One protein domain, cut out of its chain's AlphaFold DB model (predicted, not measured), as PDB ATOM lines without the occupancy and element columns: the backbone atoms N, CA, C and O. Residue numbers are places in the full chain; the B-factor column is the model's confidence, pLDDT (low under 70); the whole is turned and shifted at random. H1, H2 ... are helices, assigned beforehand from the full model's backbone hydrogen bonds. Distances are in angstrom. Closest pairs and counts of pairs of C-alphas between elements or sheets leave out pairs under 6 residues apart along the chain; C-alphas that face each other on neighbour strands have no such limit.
ATOM      1  N   GLN A   4      19.684  43.616 -70.104       74.69
ATOM      2  CA  GLN A   4      18.417  44.305 -70.360       74.69
ATOM      3  C   GLN A   4      17.204  43.414 -70.065       74.69
ATOM      4  O   GLN A   4      16.323  43.835 -69.317       74.69
ATOM      5  N   SER A   5      17.194  42.149 -70.515       78.31
ATOM      6  CA  SER A   5      16.057  41.250 -70.224       78.31
ATOM      7  C   SER A   5      15.904  40.928 -68.729       78.31
ATOM      8  O   SER A   5      14.799  40.675 -68.240       78.31
ATOM      9  N   SER A   6      17.006  40.969 -67.971       78.00
ATOM     10  CA  SER A   6      16.993  40.770 -66.517       78.00
ATOM     11  C   SER A   6      16.403  41.981 -65.783       78.00
ATOM     12  O   SER A   6      15.637  41.814 -64.833       78.00
ATOM     13  N   ILE A   7      16.719  43.195 -66.246       80.94
ATOM     14  CA  ILE A   7      16.183  44.452 -65.704       80.94
ATOM     15  C   ILE A   7      14.681  44.563 -65.990       80.94
ATOM     16  O   ILE A   7      13.911  44.805 -65.061       80.94
ATOM     17  N   GLU A   8      14.231  44.288 -67.218       81.75
ATOM     18  CA  GLU A   8      12.801  44.302 -67.569       81.75
ATOM     19  C   GLU A   8      11.983  43.300 -66.741       81.75
ATOM     20  O   GLU A   8      10.900  43.622 -66.239       81.75
ATOM     21  N   LYS A   9      12.510  42.090 -66.515       81.00
ATOM     22  CA  LYS A   9      11.865  41.103 -65.633       81.00
ATOM     23  C   LYS A   9      11.770  41.584 -64.183       81.00
ATOM     24  O   LYS A   9      10.756  41.374 -63.526       81.00
ATOM     25  N   LEU A  10      12.790  42.259 -63.663       82.81
ATOM     26  CA  LEU A  10      12.742  42.833 -62.314       82.81
ATOM     27  C   LEU A  10      11.725  43.980 -62.213       82.81
ATOM     28  O   LEU A  10      11.005  44.070 -61.214       82.81
ATOM     29  N   ILE A  11      11.635  44.822 -63.244       84.75
ATOM     30  CA  ILE A  11      10.667  45.923 -63.316       84.75
ATOM     31  C   ILE A  11       9.236  45.376 -63.352       84.75
ATOM     32  O   ILE A  11       8.398  45.799 -62.557       84.75
ATOM     33  N   THR A  12       8.966  44.367 -64.188       84.69
ATOM     34  CA  THR A  12       7.651  43.697 -64.254       84.69
ATOM     35  C   THR A  12       7.276  42.976 -62.957       84.69
ATOM     36  O   THR A  12       6.106  42.959 -62.577       84.69
ATOM     37  N   LEU A  13       8.253  42.451 -62.209       82.50
ATOM     38  CA  LEU A  13       8.043  41.912 -60.858       82.50
ATOM     39  C   LEU A  13       7.738  43.003 -59.810       82.50
ATOM     40  O   LEU A  13       7.302  42.692 -58.696       82.50
ATOM     41  N   GLY A  14       7.909  44.280 -60.157       81.69
ATOM     42  CA  GLY A  14       7.524  45.431 -59.347       81.69
ATOM     43  C   GLY A  14       8.677  46.115 -58.613       81.69
ATOM     44  O   GLY A  14       8.416  46.816 -57.625       81.69
ATOM     45  N   LEU A  15       9.929  45.912 -59.053       84.25
ATOM     46  CA  LEU A  15      11.047  46.789 -58.689       84.25
ATOM     47  C   LEU A  15      11.004  48.078 -59.512       84.25
ATOM     48  O   LEU A  15      10.613  48.096 -60.669       84.25
ATOM     49  N   THR A  16      11.475  49.164 -58.915       86.12
ATOM     50  CA  THR A  16      11.823  50.372 -59.668       86.12
ATOM     51  C   THR A  16      13.062  50.104 -60.519       86.12
ATOM     52  O   THR A  16      13.977  49.434 -60.036       86.12
ATOM     53  N   GLU A  17      13.136  50.697 -61.707       85.88
ATOM     54  CA  GLU A  17      14.261  50.585 -62.650       85.88
ATOM     55  C   GLU A  17      15.628  50.761 -61.970       85.88
ATOM     56  O   GLU A  17      16.444  49.841 -61.972       85.88
ATOM     57  N   TYR A  18      15.801  51.840 -61.200       87.19
ATOM     58  CA  TYR A  18      17.015  52.087 -60.409       87.19
ATOM     59  C   TYR A  18      17.418  50.922 -59.481       87.19
ATOM     60  O   TYR A  18      18.595  50.592 -59.324       87.19
ATOM     61  N   LYS A  19      16.443  50.269 -58.834       87.00
ATOM     62  CA  LYS A  19      16.719  49.141 -57.928       87.00
ATOM     63  C   LYS A  19      17.045  47.870 -58.703       87.00
ATOM     64  O   LYS A  19      17.823  47.065 -58.198       87.00
ATOM     65  N   ALA A  20      16.441  47.684 -59.875       86.94
ATOM     66  CA  ALA A  20      16.713  46.552 -60.749       86.94
ATOM     67  C   ALA A  20      18.142  46.624 -61.302       86.94
ATOM     68  O   ALA A  20      18.894  45.663 -61.159       86.94
ATOM     69  N   GLU A  21      18.553  47.782 -61.822       88.06
ATOM     70  CA  GLU A  21      19.922  48.012 -62.301       88.06
ATOM     71  C   GLU A  21      20.959  47.786 -61.202       88.06
ATOM     72  O   GLU A  21      21.927  47.043 -61.386       88.06
ATOM     73  N   ARG A  22      20.731  48.373 -60.018       89.81
ATOM     74  CA  ARG A  22      21.630  48.207 -58.872       89.81
ATOM     75  C   ARG A  22      21.751  46.743 -58.444       89.81
ATOM     76  O   ARG A  22      22.848  46.302 -58.113       89.81
ATOM     77  N   LEU A  23      20.647  45.994 -58.460       88.19
ATOM     78  CA  LEU A  23      20.639  44.572 -58.116       88.19
ATOM     79  C   LEU A  23      21.435  43.738 -59.128       88.19
ATOM     80  O   LEU A  23      22.215  42.878 -58.728       88.19
ATOM     81  N   VAL A  24      21.261  43.996 -60.426       87.94
ATOM     82  CA  VAL A  24      21.987  43.290 -61.493       87.94
ATOM     83  C   VAL A  24      23.484  43.595 -61.428       87.94
ATOM     84  O   VAL A  24      24.298  42.682 -61.561       87.94
ATOM     85  N   LYS A  25      23.855  44.854 -61.166       89.06
ATOM     86  CA  LYS A  25      25.252  45.251 -60.964       89.06
ATOM     87  C   LYS A  25      25.874  44.520 -59.771       89.06
ATOM     88  O   LYS A  25      26.916  43.897 -59.938       89.06
ATOM     89  N   PHE A  26      25.193  44.513 -58.625       87.69
ATOM     90  CA  PHE A  26      25.643  43.800 -57.427       87.69
ATOM     91  C   PHE A  26      25.797  42.290 -57.669       87.69
ATOM     92  O   PHE A  26      26.824  41.709 -57.337       87.69
ATOM     93  N   ALA A  27      24.819  41.657 -58.326       87.19
ATOM     94  CA  ALA A  27      24.885  40.235 -58.664       87.19
ATOM     95  C   ALA A  27      26.088  39.897 -59.565       87.19
ATOM     96  O   ALA A  27      26.712  38.848 -59.402       87.19
ATOM     97  N   LYS A  28      26.424  40.795 -60.501       87.25
ATOM     98  CA  LYS A  28      27.565  40.642 -61.412       87.25
ATOM     99  C   LYS A  28      28.907  40.863 -60.712       87.25
ATOM    100  O   LYS A  28      29.845  40.127 -60.995       87.25
ATOM    101  N   GLU A  29      28.999  41.851 -59.825       91.00
ATOM    102  CA  GLU A  29      30.206  42.131 -59.032       91.00
ATOM    103  C   GLU A  29      30.542  40.960 -58.097       91.00
ATOM    104  O   GLU A  29      31.684  40.511 -58.054       91.00
ATOM    105  N   GLU A  30      29.530  40.396 -57.438       87.69
ATOM    106  CA  GLU A  30      29.685  39.307 -56.465       87.69
ATOM    107  C   GLU A  30      29.595  37.893 -57.079       87.69
ATOM    108  O   GLU A  30      29.585  36.898 -56.354       87.69
ATOM    109  N   ASN A  31      29.505  37.767 -58.413       87.25
ATOM    110  CA  ASN A  31      29.336  36.489 -59.129       87.25
ATOM    111  C   ASN A  31      28.256  35.569 -58.521       87.25
ATOM    112  O   ASN A  31      28.455  34.367 -58.331       87.25
ATOM    113  N   MET A  32      27.088  36.130 -58.211       86.62
ATOM    114  CA  MET A  32      25.980  35.398 -57.597       86.62
ATOM    115  C   MET A  32      24.699  35.479 -58.425       86.62
ATOM    116  O   MET A  32      24.524  36.367 -59.257       86.62
ATOM    117  N   SER A  33      23.772  34.546 -58.189       86.62
ATOM    118  CA  SER A  33      22.467  34.578 -58.851       86.62
ATOM    119  C   SER A  33      21.656  35.801 -58.421       86.62
ATOM    120  O   SER A  33      21.745  36.263 -57.277       86.62
ATOM    121  N   LEU A  34      20.799  36.290 -59.318       85.31
ATOM    122  CA  LEU A  34      19.890  37.407 -59.041       85.31
ATOM    123  C   LEU A  34      18.988  37.130 -57.837       85.31
ATOM    124  O   LEU A  34      18.714  38.025 -57.036       85.31
ATOM    125  N   GLN A  35      18.567  35.875 -57.677       85.06
ATOM    126  CA  GLN A  35      17.780  35.446 -56.530       85.06
ATOM    127  C   GLN A  35      18.558  35.581 -55.212       85.06
ATOM    128  O   GLN A  35      18.003  36.065 -54.221       85.06
ATOM    129  N   LYS A  36      19.835  35.172 -55.189       84.44
ATOM    130  CA  LYS A  36      20.686  35.271 -53.996       84.44
ATOM    131  C   LYS A  36      21.009  36.730 -53.670       84.44
ATOM    132  O   LYS A  36      20.803  37.148 -52.533       84.44
ATOM    133  N   ALA A  37      21.378  37.522 -54.674       86.81
ATOM    134  CA  ALA A  37      21.597  38.963 -54.545       86.81
ATOM    135  C   ALA A  37      20.367  39.687 -53.975       86.81
ATOM    136  O   ALA A  37      20.474  40.517 -53.067       86.81
ATOM    137  N   TYR A  38      19.172  39.345 -54.472       87.00
ATOM    138  CA  TYR A  38      17.923  39.914 -53.970       87.00
ATOM    139  C   TYR A  38      17.679  39.530 -52.515       87.00
ATOM    140  O   TYR A  38      17.261  40.368 -51.711       87.00
ATOM    141  N   TYR A  39      17.958  38.271 -52.171       84.62
ATOM    142  CA  TYR A  39      17.790  37.781 -50.815       84.62
ATOM    143  C   TYR A  39      18.691  38.527 -49.823       84.62
ATOM    144  O   TYR A  39      18.215  39.006 -48.796       84.62
ATOM    145  N   GLU A  40      19.970  38.694 -50.150       82.75
ATOM    146  CA  GLU A  40      20.916  39.396 -49.280       82.75
ATOM    147  C   GLU A  40      20.583  40.888 -49.146       82.75
ATOM    148  O   GLU A  40      20.618  41.432 -48.044       82.75
ATOM    149  N   THR A  41      20.153  41.531 -50.233       82.38
ATOM    150  CA  THR A  41      19.870  42.974 -50.237       82.38
ATOM    151  C   THR A  41      18.541  43.324 -49.555       82.38
ATOM    152  O   THR A  41      18.433  44.341 -48.867       82.38
ATOM    153  N   TYR A  42      17.494  42.517 -49.758       78.12
ATOM    154  CA  TYR A  42      16.119  42.894 -49.397       78.12
ATOM    155  C   TYR A  42      15.419  41.929 -48.434       78.12
ATOM    156  O   TYR A  42      14.409  42.319 -47.831       78.12
ATOM    157  N   CYS A  43      15.943  40.713 -48.266       75.25
ATOM    158  CA  CYS A  43      15.346  39.637 -47.468       75.25
ATOM    159  C   CYS A  43      16.162  39.280 -46.214       75.25
ATOM    160  O   CYS A  43      15.831  38.301 -45.552       75.25
ATOM    161  N   GLY A  44      17.162  40.082 -45.827       70.31
ATOM    162  CA  GLY A  44      17.965  39.842 -44.618       70.31
ATOM    163  C   GLY A  44      17.143  39.659 -43.333       70.31
ATOM    164  O   GLY A  44      17.542  38.895 -42.460       70.31
ATOM    165  N   ILE A  45      15.954  40.270 -43.256       71.44
ATOM    166  CA  ILE A  45      14.998  40.089 -42.147       71.44
ATOM    167  C   ILE A  45      14.654  38.604 -41.955       71.44
ATOM    168  O   ILE A  45      14.759  38.108 -40.843       71.44
ATOM    169  N   PHE A  46      14.376  37.857 -43.029       72.38
ATOM    170  CA  PHE A  46      14.013  36.436 -42.933       72.38
ATOM    171  C   PHE A  46      15.129  35.560 -42.339       72.38
ATOM    172  O   PHE A  46      14.856  34.483 -41.813       72.38
ATOM    173  N   ARG A  47      16.390  36.008 -42.396       74.88
ATOM    174  CA  ARG A  47      17.513  35.303 -41.765       74.88
ATOM    175  C   ARG A  47      17.468  35.428 -40.244       74.88
ATOM    176  O   ARG A  47      17.729  34.448 -39.554       74.88
ATOM    177  N   VAL A  48      17.131  36.614 -39.737       76.62
ATOM    178  CA  VAL A  48      16.952  36.857 -38.298       76.62
ATOM    179  C   VAL A  48      15.782  36.024 -37.781       76.62
ATOM    180  O   VAL A  48      15.913  35.371 -36.752       76.62
ATOM    181  N   ASP A  49      14.699  35.943 -38.554       75.56
ATOM    182  CA  ASP A  49      13.526  35.128 -38.226       75.56
ATOM    183  C   ASP A  49      13.877  33.647 -38.102       75.56
ATOM    184  O   ASP A  49      13.438  32.983 -37.171       75.56
ATOM    185  N   ALA A  50      14.691  33.125 -39.024       78.88
ATOM    186  CA  ALA A  50      15.122  31.732 -38.987       78.88
ATOM    187  C   ALA A  50      15.967  31.429 -37.737       78.88
ATOM    188  O   ALA A  50      15.810  30.368 -37.129       78.88
ATOM    189  N   ILE A  51      16.831  32.363 -37.321       83.38
ATOM    190  CA  ILE A  51      17.626  32.238 -36.089       83.38
ATOM    191  C   ILE A  51      16.703  32.266 -34.870       83.38
ATOM    192  O   ILE A  51      16.791  31.392 -34.011       83.38
ATOM    193  N   LEU A  52      15.784  33.231 -34.818       82.25
ATOM    194  CA  LEU A  52      14.840  33.379 -33.717       82.25
ATOM    195  C   LEU A  52      13.934  32.143 -33.582       82.25
ATOM    196  O   LEU A  52      13.762  31.616 -32.486       82.25
ATOM    197  N   LEU A  53      13.433  31.620 -34.703       83.44
ATOM    198  CA  LEU A  53      12.652  30.386 -34.755       83.44
ATOM    199  C   LEU A  53      13.456  29.177 -34.256       83.44
ATOM    200  O   LEU A  53      12.918  28.342 -33.535       83.44
ATOM    201  N   SER A  54      14.747  29.102 -34.588       84.12
ATOM    202  CA  SER A  54      15.633  28.034 -34.108       84.12
ATOM    203  C   SER A  54      15.811  28.083 -32.588       84.12
ATOM    204  O   SER A  54      15.759  27.046 -31.931       84.12
ATOM    205  N   ILE A  55      15.958  29.283 -32.019       84.69
ATOM    206  CA  ILE A  55      16.037  29.489 -30.566       84.69
ATOM    207  C   ILE A  55      14.729  29.057 -29.897       84.69
ATOM    208  O   ILE A  55      14.756  28.305 -28.925       84.69
ATOM    209  N   PHE A  56      13.577  29.467 -30.435       82.69
ATOM    210  CA  PHE A  56      12.281  29.056 -29.894       82.69
ATOM    211  C   PHE A  56      12.065  27.543 -29.959       82.69
ATOM    212  O   PHE A  56      11.605  26.961 -28.980       82.69
ATOM    213  N   LEU A  57      12.431  26.897 -31.070       84.38
ATOM    214  CA  LEU A  57      12.364  25.440 -31.203       84.38
ATOM    215  C   LEU A  57      13.247  24.736 -30.174       84.38
ATOM    216  O   LEU A  57      12.816  23.750 -29.583       84.38
ATOM    217  N   PHE A  58      14.452  25.251 -29.928       86.31
ATOM    218  CA  PHE A  58      15.338  24.709 -28.906       86.31
ATOM    219  C   PHE A  58      14.691  24.764 -27.517       86.31
ATOM    220  O   PHE A  58      14.631  23.741 -26.838       86.31
ATOM    221  N   PHE A  59      14.159  25.920 -27.107       82.75
ATOM    222  CA  PHE A  59      13.463  26.033 -25.821       82.75
ATOM    223  C   PHE A  59      12.236  25.124 -25.755       82.75
ATOM    224  O   PHE A  59      12.049  24.435 -24.761       82.75
ATOM    225  N   LEU A  60      11.450  25.054 -26.829       82.81
ATOM    226  CA  LEU A  60      10.272  24.192 -26.893       82.81
ATOM    227  C   LEU A  60      10.637  22.718 -26.696       82.81
ATOM    228  O   LEU A  60       9.979  22.037 -25.918       82.81
ATOM    229  N   ILE A  61      11.699  22.239 -27.351       83.50
ATOM    230  CA  ILE A  61      12.184  20.862 -27.190       83.50
ATOM    231  C   ILE A  61      12.653  20.616 -25.752       83.50
ATOM    232  O   ILE A  61      12.300  19.590 -25.183       83.50
ATOM    233  N   ASN A  62      13.410  21.540 -25.152       82.56
ATOM    234  CA  ASN A  62      13.899  21.370 -23.779       82.56
ATOM    235  C   ASN A  62      12.753  21.281 -22.767       82.56
ATOM    236  O   ASN A  62      12.741  20.364 -21.955       82.56
ATOM    237  N   ILE A  63      11.769  22.181 -22.843       81.81
ATOM    238  CA  ILE A  63      10.625  22.160 -21.920       81.81
ATOM    239  C   ILE A  63       9.750  20.918 -22.162       81.81
ATOM    240  O   ILE A  63       9.248  20.322 -21.216       81.81
ATOM    241  N   LEU A  64       9.600  20.481 -23.420       80.06
ATOM    242  CA  LEU A  64       8.870  19.252 -23.743       80.06
ATOM    243  C   LEU A  64       9.533  18.008 -23.129       80.06
ATOM    244  O   LEU A  64       8.825  17.105 -22.696       80.06
ATOM    245  N   ILE A  65      10.868  17.963 -23.094       84.50
ATOM    246  CA  ILE A  65      11.635  16.878 -22.462       84.50
ATOM    247  C   ILE A  65      11.476  16.900 -20.936       84.50
ATOM    248  O   ILE A  65      11.423  15.835 -20.328       84.50
ATOM    249  N   ASP A  66      11.384  18.083 -20.329       82.75
ATOM    250  CA  ASP A  66      11.252  18.261 -18.874       82.75
ATOM    251  C   ASP A  66       9.802  18.090 -18.366       82.75
ATOM    252  O   ASP A  66       9.525  18.250 -17.181       82.75
ATOM    253  N   GLU A  67       8.852  17.794 -19.266       82.69
ATOM    254  CA  GLU A  67       7.405  17.661 -19.009       82.69
ATOM    255  C   GLU A  67       6.758  18.861 -18.269       82.69
ATOM    256  O   GLU A  67       5.638  18.762 -17.754       82.69
ATOM    257  N   ASP A  68       7.412  20.028 -18.272       82.44
ATOM    258  CA  ASP A  68       6.926  21.246 -17.621       82.44
ATOM    259  C   ASP A  68       5.806  21.907 -18.442       82.44
ATOM    260  O   ASP A  68       6.014  22.677 -19.388       82.44
ATOM    261  N   ARG A  69       4.566  21.596 -18.061       78.69
ATOM    262  CA  ARG A  69       3.369  22.127 -18.722       78.69
ATOM    263  C   ARG A  69       3.174  23.627 -18.528       78.69
ATOM    264  O   ARG A  69       2.658  24.269 -19.446       78.69
ATOM    265  N   ASP A  70       3.580  24.184 -17.391       85.69
ATOM    266  CA  ASP A  70       3.419  25.613 -17.117       85.69
ATOM    267  C   ASP A  70       4.441  26.417 -17.932       85.69
ATOM    268  O   ASP A  70       4.086  27.406 -18.584       85.69
ATOM    269  N   GLY A  71       5.682  25.925 -18.014       81.25
ATOM    270  CA  GLY A  71       6.716  26.457 -18.898       81.25
ATOM    271  C   GLY A  71       6.316  26.429 -20.376       81.25
ATOM    272  O   GLY A  71       6.516  27.418 -21.088       81.25
ATOM    273  N   LEU A  72       5.678  25.347 -20.844       80.44
ATOM    274  CA  LEU A  72       5.175  25.252 -22.222       80.44
ATOM    275  C   LEU A  72       4.094  26.297 -22.502       80.44
ATOM    276  O   LEU A  72       4.107  26.919 -23.566       80.44
ATOM    277  N   PHE A  73       3.176  26.513 -21.557       80.25
ATOM    278  CA  PHE A  73       2.114  27.508 -21.695       80.25
ATOM    279  C   PHE A  73       2.672  28.931 -21.778       80.25
ATOM    280  O   PHE A  73       2.260  29.707 -22.645       80.25
ATOM    281  N   ILE A  74       3.641  29.263 -20.922       84.25
ATOM    282  CA  ILE A  74       4.307  30.570 -20.925       84.25
ATOM    283  C   ILE A  74       5.083  30.768 -22.232       84.25
ATOM    284  O   ILE A  74       4.936  31.806 -22.884       84.25
ATOM    285  N   LEU A  75       5.865  29.770 -22.658       82.62
ATOM    286  CA  LEU A  75       6.623  29.835 -23.907       82.62
ATOM    287  C   LEU A  75       5.689  29.998 -25.114       82.62
ATOM    288  O   LEU A  75       5.939  30.842 -25.975       82.62
ATOM    289  N   PHE A  76       4.588  29.247 -25.159       81.56
ATOM    290  CA  PHE A  76       3.579  29.359 -26.209       81.56
ATOM    291  C   PHE A  76       2.969  30.764 -26.267       81.56
ATOM    292  O   PHE A  76       2.834  31.332 -27.352       81.56
ATOM    293  N   PHE A  77       2.657  31.358 -25.113       83.12
ATOM    294  CA  PHE A  77       2.110  32.711 -25.034       83.12
ATOM    295  C   PHE A  77       3.108  33.771 -25.529       83.12
ATOM    296  O   PHE A  77       2.739  34.668 -26.290       83.12
ATOM    297  N   ILE A  78       4.389  33.638 -25.166       86.38
ATOM    298  CA  ILE A  78       5.466  34.514 -25.653       86.38
ATOM    299  C   ILE A  78       5.630  34.376 -27.171       86.38
ATOM    300  O   ILE A  78       5.693  35.388 -27.871       86.38
ATOM    301  N   ILE A  79       5.649  33.148 -27.698       83.31
ATOM    302  CA  ILE A  79       5.737  32.892 -29.143       83.31
ATOM    303  C   ILE A  79       4.555  33.538 -29.870       83.31
ATOM    304  O   ILE A  79       4.758  34.213 -30.877       83.31
ATOM    305  N   LEU A  80       3.335  33.385 -29.352       82.50
ATOM    306  CA  LEU A  80       2.143  34.018 -29.916       82.50
ATOM    307  C   LEU A  80       2.282  35.538 -29.980       82.50
ATOM    308  O   LEU A  80       2.033  36.115 -31.034       82.50
ATOM    309  N   LEU A  81       2.721  36.180 -28.894       85.50
ATOM    310  CA  LEU A  81       2.935  37.629 -28.852       85.50
ATOM    311  C   LEU A  81       3.988  38.089 -29.864       85.50
ATOM    312  O   LEU A  81       3.772  39.076 -30.568       85.50
ATOM    313  N   VAL A  82       5.107  37.367 -29.964       82.19
ATOM    314  CA  VAL A  82       6.180  37.677 -30.916       82.19
ATOM    315  C   VAL A  82       5.691  37.514 -32.352       82.19
ATOM    316  O   VAL A  82       5.870  38.432 -33.150       82.19
ATOM    317  N   ILE A  83       5.012  36.407 -32.671       79.56
ATOM    318  CA  ILE A  83       4.422  36.180 -33.996       79.56
ATOM    319  C   ILE A  83       3.421  37.285 -34.321       79.56
ATOM    320  O   ILE A  83       3.456  37.816 -35.425       79.56
ATOM    321  N   PHE A  84       2.557  37.667 -33.378       77.25
ATOM    322  CA  PHE A  84       1.571  38.722 -33.593       77.25
ATOM    323  C   PHE A  84       2.272  40.048 -33.914       77.25
ATOM    324  O   PHE A  84       2.049  40.626 -34.976       77.25
ATOM    325  N   MET A  85       3.201  40.490 -33.065       77.31
ATOM    326  CA  MET A  85       3.947  41.739 -33.260       77.31
ATOM    327  C   MET A  85       4.734  41.750 -34.576       77.31
ATOM    328  O   MET A  85       4.666  42.723 -35.334       77.31
ATOM    329  N   GLU A  86       5.436  40.660 -34.896       73.88
ATOM    330  CA  GLU A  86       6.144  40.524 -36.168       73.88
ATOM    331  C   GLU A  86       5.188  40.529 -37.358       73.88
ATOM    332  O   GLU A  86       5.484  41.167 -38.366       73.88
ATOM    333  N   PHE A  87       4.037  39.864 -37.258       68.06
ATOM    334  CA  PHE A  87       3.053  39.809 -38.331       68.06
ATOM    335  C   PHE A  87       2.511  41.205 -38.646       68.06
ATOM    336  O   PHE A  87       2.569  41.624 -39.802       68.06
ATOM    337  N   PHE A  88       2.090  41.976 -37.636       67.62
ATOM    338  CA  PHE A  88       1.628  43.356 -37.830       67.62
ATOM    339  C   PHE A  88       2.733  44.256 -38.399       67.62
ATOM    340  O   PHE A  88       2.503  45.000 -39.358       67.62
ATOM    341  N   TYR A  89       3.960  44.140 -37.887       68.44
ATOM    342  CA  TYR A  89       5.087  44.940 -38.365       68.44
ATOM    343  C   TYR A  89       5.501  44.594 -39.809       68.44
ATOM    344  O   TYR A  89       5.791  45.479 -40.623       68.44
ATOM    345  N   ARG A  90       5.507  43.304 -40.168       65.75
ATOM    346  CA  ARG A  90       5.891  42.809 -41.502       65.75
ATOM    347  C   ARG A  90       4.818  43.037 -42.551       65.75
ATOM    348  O   ARG A  90       5.161  43.329 -43.703       65.75
ATOM    349  N   PHE A  91       3.547  42.931 -42.170       59.66
ATOM    350  CA  PHE A  91       2.435  43.255 -43.055       59.66
ATOM    351  C   PHE A  91       2.481  44.744 -43.425       59.66
ATOM    352  O   PHE A  91       2.418  45.086 -44.605       59.66
ATOM    353  N   HIS A  92       2.763  45.614 -42.448       61.94
ATOM    354  CA  HIS A  92       2.925  47.054 -42.664       61.94
ATOM    355  C   HIS A  92       4.123  47.410 -43.569       61.94
ATOM    356  O   HIS A  92       4.046  48.324 -44.387       61.94
ATOM    357  N   LYS A  93       5.244  46.679 -43.482       64.81
ATOM    358  CA  LYS A  93       6.449  46.937 -44.304       64.81
ATOM    359  C   LYS A  93       6.442  46.293 -45.698       64.81
ATOM    360  O   LYS A  93       7.456  46.347 -46.404       64.81
ATOM    361  N   GLY A  94       5.327  45.694 -46.122       70.94
ATOM    362  CA  GLY A  94       5.193  45.126 -47.464       70.94
ATOM    363  C   GLY A  94       6.086  43.903 -47.711       70.94
ATOM    364  O   GLY A  94       6.501  43.666 -48.849       70.94
ATOM    365  N   CYS A  95       6.387  43.110 -46.672       72.88
ATOM    366  CA  CYS A  95       7.185  41.883 -46.802       72.88
ATOM    367  C   CYS A  95       6.590  40.896 -47.816       72.88
ATOM    368  O   CYS A  95       7.339  40.230 -48.529       72.88
ATOM    369  N   TRP A  96       5.262  40.860 -47.959       72.00
ATOM    370  CA  TRP A  96       4.589  40.032 -48.962       72.00
ATOM    371  C   TRP A  96       5.031  40.361 -50.394       72.00
ATOM    372  O   TRP A  96       5.301  39.464 -51.192       72.00
ATOM    373  N   LYS A  97       5.182  41.656 -50.710       79.44
ATOM    374  CA  LYS A  97       5.667  42.107 -52.021       79.44
ATOM    375  C   LYS A  97       7.099  41.627 -52.262       79.44
ATOM    376  O   LYS A  97       7.395  41.124 -53.342       79.44
ATOM    377  N   ARG A  98       7.963  41.703 -51.241       81.38
ATOM    378  CA  ARG A  98       9.352  41.214 -51.318       81.38
ATOM    379  C   ARG A  98       9.420  39.705 -51.521       81.38
ATOM    380  O   ARG A  98      10.163  39.233 -52.372       81.38
ATOM    381  N   PHE A  99       8.605  38.952 -50.788       78.56
ATOM    382  CA  PHE A  99       8.550  37.499 -50.918       78.56
ATOM    383  C   PHE A  99       8.039  37.062 -52.298       78.56
ATOM    384  O   PHE A  99       8.593  36.138 -52.896       78.56
ATOM    385  N   LYS A 100       7.034  37.760 -52.847       82.44
ATOM    386  CA  LYS A 100       6.528  37.519 -54.206       82.44
ATOM    387  C   LYS A 100       7.617  37.735 -55.263       82.44
ATOM    388  O   LYS A 100       7.780  36.884 -56.132       82.44
ATOM    389  N   ILE A 101       8.390  38.817 -55.153       83.38
ATOM    390  CA  ILE A 101       9.525  39.098 -56.046       83.38
ATOM    391  C   ILE A 101      10.612  38.027 -55.899       83.38
ATOM    392  O   ILE A 101      11.058  37.472 -56.897       83.38
ATOM    393  N   TYR A 102      10.991  37.676 -54.666       83.50
ATOM    394  CA  TYR A 102      11.977  36.625 -54.401       83.50
ATOM    395  C   TYR A 102      11.577  35.277 -55.019       83.50
ATOM    396  O   TYR A 102      12.410  34.600 -55.619       83.50
ATOM    397  N   ARG A 103      10.298  34.887 -54.911       80.38
ATOM    398  CA  ARG A 103       9.786  33.674 -55.566       80.38
ATOM    399  C   ARG A 103       9.757  33.794 -57.088       80.38
ATOM    400  O   ARG A 103      10.063  32.812 -57.752       80.38
ATOM    401  N   GLY A 104       9.427  34.967 -57.629       79.94
ATOM    402  CA  GLY A 104       9.458  35.234 -59.072       79.94
ATOM    403  C   GLY A 104      10.866  35.218 -59.675       79.94
ATOM    404  O   GLY A 104      11.014  34.976 -60.866       79.94
ATOM    405  N   LEU A 105      11.896  35.414 -58.848       79.94
ATOM    406  CA  LEU A 105      13.305  35.304 -59.236       79.94
ATOM    407  C   LEU A 105      13.839  33.866 -59.215       79.94
ATOM    408  O   LEU A 105      14.979  33.635 -59.608       79.94
ATOM    409  N   LYS A 106      13.050  32.889 -58.754       75.25
ATOM    410  CA  LYS A 106      13.473  31.487 -58.702       75.25
ATOM    411  C   LYS A 106      13.602  30.934 -60.127       75.25
ATOM    412  O   LYS A 106      12.591  30.717 -60.789       75.25
TER     413      LYS A 106
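Overview. This is residues 4 to 106 of the 108 residues of an uncharacterized protein of Salmonella enterica subsp. salamae (UniProt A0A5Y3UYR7). A long helical hairpin, H4 and H5, has a small head of four short helices, H1, H2, H3 and H6, at its open end; the hairpin's two arms come together toward the turn at residues 66 to 68 and spread toward the head. In the head H3 and H6 are side by side, joined to the two arms, and H2 and H1 make the end farthest from the turn. The printed part has 103 residues with six named helices, H1 to H6 in order along the chain, and no named strand; the class is all helix. The whole is loose, with a radius of gyration of the C-alphas of 18.7 A, and a rod in outline, spanning 59 by 28 by 16 A.

Along the chain. The longest helix is H5, residues 69 to 92, 34.6 A from first to last C-alpha, beginning at C-alpha 69 at (3.369, 22.127, -18.722). H4, residues 44 to 65, measures 32.5 A. H3 is residues 34 to 42, 11.7 A, and H6 is residues 95 to 104, 14.1 A, ending at C-alpha 104 at (9.458, 35.234, -59.072). H2 is residues 17 to 29, 18.4 A. H1 is residues 4 to 12, 12.4 A, beginning at C-alpha 4 at (18.417, 44.305, -70.360).

Arrangement. H4 and H5 form a helical hairpin and touch, at a shallow tilt of 12 degrees, opposite ways; their closest C-alphas, those of Ile 63 and Leu 72, are 6.3 A apart. H4 touches H5 with residues 56 to 64 alone, and H5 touches H4 with residues 69 to 79 alone. H5 and H6 meet only through their link. H3 and H4 also meet only through their link, and are near each other, with 6 pairs of C-alphas within 10 A. H3 touches H6 at a shallow tilt of 13 degrees, opposite ways, closest at the C-alphas of Gln 35 and Tyr 102, 6.3 A. H2 touches H3 with residues 23 to 27 alone, closest at the C-alphas of Ala 27 and Ala 37, 5.4 A, at a steep tilt of 68 degrees, only just short of about perpendicular. H1 touches H2 at a steep tilt of 48 degrees, closest at the C-alphas of Ile 7 and Ala 20, 5.4 A. H1 and H6 are close but not clearly touching, with the C-alphas of Leu 10 and Ile 101 8.0 A apart. Among the pairs that are apart are H4 and H6, and H2 and H6. Every O i to N i+4 pair is within hydrogen-bond range in H1, H2, H3, H5 and H6, and 17 of 18 in H4.

Size, cuts and confidence. The C-alphas of Gln 4 and Glu 67, the two farthest apart, are 58.9 A apart. Residues 65 to 70 stand free, as do residues 80 to 85 of H5. The printed part has no cut, and the five links between the helices are tight. The mean pLDDT of the printed part is 81.0; residues 87 to 93 are under 70.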